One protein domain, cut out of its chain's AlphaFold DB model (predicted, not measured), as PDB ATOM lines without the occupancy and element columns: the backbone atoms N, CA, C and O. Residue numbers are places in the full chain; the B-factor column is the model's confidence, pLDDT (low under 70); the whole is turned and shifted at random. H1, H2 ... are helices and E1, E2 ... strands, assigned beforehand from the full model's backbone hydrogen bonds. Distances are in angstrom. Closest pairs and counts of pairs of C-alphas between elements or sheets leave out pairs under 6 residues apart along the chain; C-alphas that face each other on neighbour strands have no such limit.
ATOM      1  N   ARG A 132      65.740 169.034 225.382       71.19
ATOM      2  CA  ARG A 132      66.605 170.182 225.129       71.19
ATOM      3  C   ARG A 132      67.332 169.924 223.805       71.19
ATOM      4  O   ARG A 132      67.988 168.884 223.704       71.19
ATOM      5  N   PRO A 133      67.235 170.824 222.811       78.56
ATOM      6  CA  PRO A 133      67.975 170.642 221.576       78.56
ATOM      7  C   PRO A 133      69.471 170.540 221.906       78.56
ATOM      8  O   PRO A 133      69.926 171.197 222.854       78.56
ATOM      9  N   PRO A 134      70.237 169.714 221.171       81.75
ATOM     10  CA  PRO A 134      71.676 169.607 221.360       81.75
ATOM     11  C   PRO A 134      72.297 170.999 221.363       81.75
ATOM     12  O   PRO A 134      72.075 171.800 220.456       81.75
ATOM     13  N   THR A 135      73.047 171.316 222.411       85.19
ATOM     14  CA  THR A 135      73.761 172.588 222.463       85.19
ATOM     15  C   THR A 135      75.051 172.459 221.676       85.19
ATOM     16  O   THR A 135      75.850 171.551 221.907       85.19
ATOM     17  N   HIS A 136      75.267 173.395 220.767       90.69
ATOM     18  CA  HIS A 136      76.511 173.537 220.034       90.69
ATOM     19  C   HIS A 136      77.436 174.466 220.812       90.69
ATOM     20  O   HIS A 136      77.015 175.538 221.252       90.69
ATOM     21  N   ARG A 137      78.691 174.059 221.004       93.06
ATOM     22  CA  ARG A 137      79.733 174.947 221.519       93.06
ATOM     23  C   ARG A 137      80.739 175.191 220.409       93.06
ATOM     24  O   ARG A 137      81.411 174.264 219.973       93.06
ATOM     25  N   THR A 138      80.830 176.442 219.982       96.00
ATOM     26  CA  THR A 138      81.778 176.884 218.961       96.00
ATOM     27  C   THR A 138      83.018 177.455 219.643       96.00
ATOM     28  O   THR A 138      82.917 178.349 220.488       96.00
ATOM     29  N   ALA A 139      84.198 176.939 219.297       97.00
ATOM     30  CA  ALA A 139      85.468 177.524 219.709       97.00
ATOM     31  C   ALA A 139      85.752 178.779 218.864       97.00
ATOM     32  O   ALA A 139      86.415 178.712 217.834       97.00
ATOM     33  N   TRP A 140      85.217 179.932 219.285       96.44
ATOM     34  CA  TRP A 140      85.283 181.184 218.516       96.44
ATOM     35  C   TRP A 140      86.703 181.637 218.158       96.44
ATOM     36  O   TRP A 140      86.897 182.194 217.083       96.44
ATOM     37  N   SER A 141      87.696 181.381 219.016       96.50
ATOM     38  CA  SER A 141      89.103 181.669 218.706       96.50
ATOM     39  C   SER A 141      89.612 180.822 217.540       96.50
ATOM     40  O   SER A 141      90.199 181.367 216.615       96.50
ATOM     41  N   ALA A 142      89.316 179.520 217.538       96.94
ATOM     42  CA  ALA A 142      89.675 178.619 216.446       96.94
ATOM     43  C   ALA A 142      88.916 178.959 215.154       96.94
ATOM     44  O   ALA A 142      89.505 178.944 214.080       96.94
ATOM     45  N   PHE A 143      87.631 179.324 215.254       97.81
ATOM     46  CA  PHE A 143      86.856 179.792 214.101       97.81
ATOM     47  C   PHE A 143      87.483 181.041 213.479       97.81
ATOM     48  O   PHE A 143      87.647 181.113 212.266       97.81
ATOM     49  N   LYS A 144      87.866 182.010 214.318       97.62
ATOM     50  CA  LYS A 144      88.530 183.234 213.874       97.62
ATOM     51  C   LYS A 144      89.846 182.923 213.160       97.62
ATOM     52  O   LYS A 144      90.035 183.416 212.057       97.62
ATOM     53  N   SER A 145      90.703 182.079 213.740       97.50
ATOM     54  CA  SER A 145      91.954 181.662 213.092       97.50
ATOM     55  C   SER A 145      91.705 180.965 211.750       97.50
ATOM     56  O   SER A 145      92.340 181.309 210.760       97.50
ATOM     57  N   ALA A 146      90.704 180.081 211.666       97.06
ATOM     58  CA  ALA A 146      90.329 179.424 210.412       97.06
ATOM     59  C   ALA A 146      89.811 180.405 209.338       97.06
ATOM     60  O   ALA A 146      89.993 180.171 208.144       97.06
ATOM     61  N   LEU A 147      89.171 181.508 209.745       96.38
ATOM     62  CA  LEU A 147      88.779 182.584 208.830       96.38
ATOM     63  C   LEU A 147      89.956 183.481 208.423       96.38
ATOM     64  O   LEU A 147      89.939 184.017 207.321       96.38
ATOM     65  N   GLU A 148      90.967 183.662 209.270       96.56
ATOM     66  CA  GLU A 148      92.172 184.439 208.930       96.56
ATOM     67  C   GLU A 148      93.055 183.704 207.907       96.56
ATOM     68  O   GLU A 148      93.646 184.336 207.031       96.56
ATOM     69  N   GLU A 149      93.075 182.371 207.949       96.44
ATOM     70  CA  GLU A 149      93.741 181.511 206.958       96.44
ATOM     71  C   GLU A 149      92.974 181.416 205.622       96.44
ATOM     72  O   GLU A 149      93.452 180.854 204.630       96.44
ATOM     73  N   LEU A 150      91.761 181.967 205.565       95.12
ATOM     74  CA  LEU A 150      90.889 181.865 204.409       95.12
ATOM     75  C   LEU A 150      91.314 182.821 203.287       95.12
ATOM     76  O   LEU A 150      90.892 183.973 203.217       95.12
ATOM     77  N   HIS A 151      92.093 182.322 202.332       93.56
ATOM     78  CA  HIS A 151      92.410 183.080 201.122       93.56
ATOM     79  C   HIS A 151      91.270 183.014 200.096       93.56
ATOM     80  O   HIS A 151      91.050 181.994 199.432       93.56
ATOM     81  N   ILE A 152      90.554 184.127 199.965       88.44
ATOM     82  CA  ILE A 152      89.689 184.447 198.827       88.44
ATOM     83  C   ILE A 152      90.617 185.140 197.815       88.44
ATOM     84  O   ILE A 152      91.309 186.080 198.193       88.44
ATOM     85  N   VAL A 162      83.472 185.716 190.285       96.06
ATOM     86  CA  VAL A 162      82.984 186.296 191.551       96.06
ATOM     87  C   VAL A 162      81.965 185.370 192.214       96.06
ATOM     88  O   VAL A 162      82.092 185.086 193.407       96.06
ATOM     89  N   ASP A 163      81.001 184.851 191.454       96.50
ATOM     90  CA  ASP A 163      79.970 183.950 191.982       96.50
ATOM     91  C   ASP A 163      80.579 182.642 192.504       96.50
ATOM     92  O   ASP A 163      80.288 182.212 193.625       96.50
ATOM     93  N   LEU A 164      81.521 182.058 191.753       95.69
ATOM     94  CA  LEU A 164      82.281 180.886 192.199       95.69
ATOM     95  C   LEU A 164      83.097 181.173 193.467       95.69
ATOM     96  O   LEU A 164      83.179 180.330 194.364       95.69
ATOM     97  N   ALA A 165      83.689 182.365 193.585       95.44
ATOM     98  CA  ALA A 165      84.417 182.760 194.785       95.44
ATOM     99  C   ALA A 165      83.493 182.937 196.000       95.44
ATOM    100  O   ALA A 165      83.857 182.517 197.101       95.44
ATOM    101  N   ALA A 166      82.297 183.502 195.814       96.31
ATOM    102  CA  ALA A 166      81.294 183.656 196.867       96.31
ATOM    103  C   ALA A 166      80.752 182.300 197.348       96.31
ATOM    104  O   ALA A 166      80.620 182.070 198.558       96.31
ATOM    105  N   GLN A 167      80.507 181.369 196.423       96.81
ATOM    106  CA  GLN A 167      80.127 180.000 196.764       96.81
ATOM    107  C   GLN A 167      81.239 179.312 197.565       96.81
ATOM    108  O   GLN A 167      80.996 178.812 198.666       96.81
ATOM    109  N   ARG A 168      82.484 179.377 197.078       95.69
ATOM    110  CA  ARG A 168      83.652 178.799 197.760       95.69
ATOM    111  C   ARG A 168      83.873 179.400 199.148       95.69
ATOM    112  O   ARG A 168      84.258 178.687 200.073       95.69
ATOM    113  N   LEU A 169      83.646 180.704 199.307       96.56
ATOM    114  CA  LEU A 169      83.687 181.382 200.602       96.56
ATOM    115  C   LEU A 169      82.636 180.799 201.551       96.56
ATOM    116  O   LEU A 169      82.969 180.430 202.674       96.56
ATOM    117  N   THR A 170      81.391 180.674 201.091       97.75
ATOM    118  CA  THR A 170      80.277 180.138 201.887       97.75
ATOM    119  C   THR A 170      80.560 178.711 202.354       97.75
ATOM    120  O   THR A 170      80.423 178.406 203.539       97.75
ATOM    121  N   GLU A 171      81.037 177.854 201.451       97.44
ATOM    122  CA  GLU A 171      81.412 176.471 201.759       97.44
ATOM    123  C   GLU A 171      82.540 176.404 202.794       97.44
ATOM    124  O   GLU A 171      82.446 175.657 203.770       97.44
ATOM    125  N   LYS A 172      83.589 177.222 202.642       97.44
ATOM    126  CA  LYS A 172      84.716 177.243 203.584       97.44
ATOM    127  C   LYS A 172      84.342 177.822 204.948       97.44
ATOM    128  O   LYS A 172      84.789 177.289 205.961       97.44
ATOM    129  N   VAL A 173      83.503 178.857 205.004       97.75
ATOM    130  CA  VAL A 173      82.967 179.394 206.268       97.75
ATOM    131  C   VAL A 173      82.142 178.328 206.983       97.75
ATOM    132  O   VAL A 173      82.332 178.104 208.178       97.75
ATOM    133  N   GLN A 174      81.274 177.621 206.256       97.81
ATOM    134  CA  GLN A 174      80.464 176.542 206.813       97.81
ATOM    135  C   GLN A 174      81.329 175.371 207.304       97.81
ATOM    136  O   GLN A 174      81.063 174.816 208.376       97.81
ATOM    137  N   ALA A 175      82.379 175.014 206.559       97.38
ATOM    138  CA  ALA A 175      83.335 173.979 206.940       97.38
ATOM    139  C   ALA A 175      84.123 174.370 208.200       97.38
ATOM    140  O   ALA A 175      84.161 173.596 209.155       97.38
ATOM    141  N   ALA A 176      84.672 175.589 208.248       97.62
ATOM    142  CA  ALA A 176      85.376 176.120 209.413       97.62
ATOM    143  C   ALA A 176      84.464 176.159 210.648       97.62
ATOM    144  O   ALA A 176      84.853 175.715 211.727       97.62
ATOM    145  N   TYR A 177      83.223 176.625 210.483       97.81
ATOM    146  CA  TYR A 177      82.238 176.656 211.560       97.81
ATOM    147  C   TYR A 177      81.908 175.251 212.071       97.81
ATOM    148  O   TYR A 177      81.856 175.025 213.280       97.81
ATOM    149  N   SER A 178      81.716 174.291 211.167       96.31
ATOM    150  CA  SER A 178      81.397 172.907 211.528       96.31
ATOM    151  C   SER A 178      82.573 172.214 212.223       96.31
ATOM    152  O   SER A 178      82.356 171.509 213.205       96.31
ATOM    153  N   ALA A 179      83.810 172.460 211.778       96.88
ATOM    154  CA  ALA A 179      85.024 171.875 212.351       96.88
ATOM    155  C   ALA A 179      85.287 172.330 213.796       96.88
ATOM    156  O   ALA A 179      85.735 171.546 214.631       96.88
ATOM    157  N   VAL A 180      84.976 173.589 214.113       97.06
ATOM    158  CA  VAL A 180      85.204 174.174 215.449       97.06
ATOM    159  C   VAL A 180      83.973 174.116 216.357       97.06
ATOM    160  O   VAL A 180      84.009 174.601 217.492       97.06
ATOM    161  N   THR A 181      82.873 173.543 215.866       96.38
ATOM    162  CA  THR A 181      81.632 173.387 216.619       96.38
ATOM    163  C   THR A 181      81.492 171.956 217.113       96.38
ATOM    164  O   THR A 181      81.125 171.045 216.376       96.38
ATOM    165  N   THR A 182      81.704 171.756 218.410       95.19
ATOM    166  CA  THR A 182      81.449 170.465 219.048       95.19
ATOM    167  C   THR A 182      79.987 170.384 219.478       95.19
ATOM    168  O   THR A 182      79.463 171.281 220.151       95.19
ATOM    169  N   ARG A 183      79.308 169.293 219.104       91.44
ATOM    170  CA  ARG A 183      77.988 168.959 219.651       91.44
ATOM    171  C   ARG A 183      78.178 168.488 221.084       91.44
ATOM    172  O   ARG A 183      78.807 167.460 221.315       91.44
ATOM    173  N   LEU A 184      77.645 169.237 222.041       86.62
ATOM    174  CA  LEU A 184      77.598 168.774 223.419       86.62
ATOM    175  C   LEU A 184      76.362 167.883 223.588       86.62
ATOM    176  O   LEU A 184      75.295 168.231 223.065       86.62
ATOM    177  N   PRO A 185      76.473 166.754 224.313       81.88
ATOM    178  CA  PRO A 185      75.302 165.966 224.663       81.88
ATOM    179  C   PRO A 185      74.303 166.868 225.384       81.88
ATOM    180  O   PRO A 185      74.698 167.786 226.111       81.88
ATOM    181  N   ALA A 186      73.011 166.625 225.157       74.50
ATOM    182  CA  ALA A 186      71.947 167.369 225.812       74.50
ATOM    183  C   ALA A 186      72.164 167.291 227.328       74.50
ATOM    184  O   ALA A 186      71.945 166.256 227.955       74.50
ATOM    185  N   GLN A 187      72.673 168.377 227.910       65.44
ATOM    186  CA  GLN A 187      72.997 168.407 229.326       65.44
ATOM    187  C   GLN A 187      71.668 168.300 230.083       65.44
ATOM    188  O   GLN A 187      70.846 169.220 230.028       65.44
ATOM    189  N   THR A 188      71.450 167.166 230.756       59.06
ATOM    190  CA  THR A 188      70.197 166.803 231.451       59.06
ATOM    191  C   THR A 188      69.868 167.723 232.618       59.06
ATOM    192  O   THR A 188      68.761 167.711 233.146       59.06
TER     193      THR A 188
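AT A GLANCE: This is residues 132 to 152 and 162 to 188 of the 422 residues of an uncharacterized protein of Eumeta variegata (UniProt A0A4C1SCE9). Picture a rod with a small ribbon of two antiparallel strands, E1 and E2, towards one end, and two helices, H1 and H2, running on from it towards the other end, side by side at a shallow tilt. The long helix H2 meets the short H1 with residues 173 to 177 alone. The printed part has 48 residues, with E1, H1, H2 and E2 in that order along the chain; the sheet order is E1 - E2, and the class is mixed, helices and strands. The whole is loose, with a radius of gyration of the C-alphas of 13.4 A, and spans 46 by 20 by 10 A.

HOW THE PARTS SIT: Look first at E1, residues 135 to 138, and E2, residues 181 to 184, antiparallel neighbours at 149 degrees. The C-alphas of 138 and 181 face each other at 4.2 A. N 137 and O 182 are within hydrogen-bond range at 3.0 A, and so are N 184 and O 135 at 2.9 A. Next, H1, residues 140 to 148, touches H2, residues 162 to 179; their closest C-alphas, those of Ala 146 and Ala 176, are 6.0 A apart. They run opposite ways at a shallow tilt of 29 degrees. H1 and E2 are apart. In H1 and H2 every O i to N i+4 pair is within hydrogen-bond range.

IN THESE COORDINATES: Find C-alpha 135 at (73.761, 172.588, 222.463), where E1 begins; it runs 9.7 A to residue 138. H1 covers 12.2 A from residue 140 to 148. H2 starts at C-alpha 162, (82.984, 186.296, 191.551), and runs 25.4 A to residue 179. E2 covers 9.2 A from residue 181 and ends at C-alpha 184, (77.598, 168.774, 223.419).

THE WHOLE: The two C-alphas farthest apart, those of Val 162 and Thr 188, are 46.2 A apart. Residues 153 to 161 are not printed, and C-alphas 152 and 162 across the cut are 10.1 A apart. The links E1 to H1 and H2 to E2 are tight. Mean pLDDT of the printed part is 92.3; residues 187 to 188 are under 70.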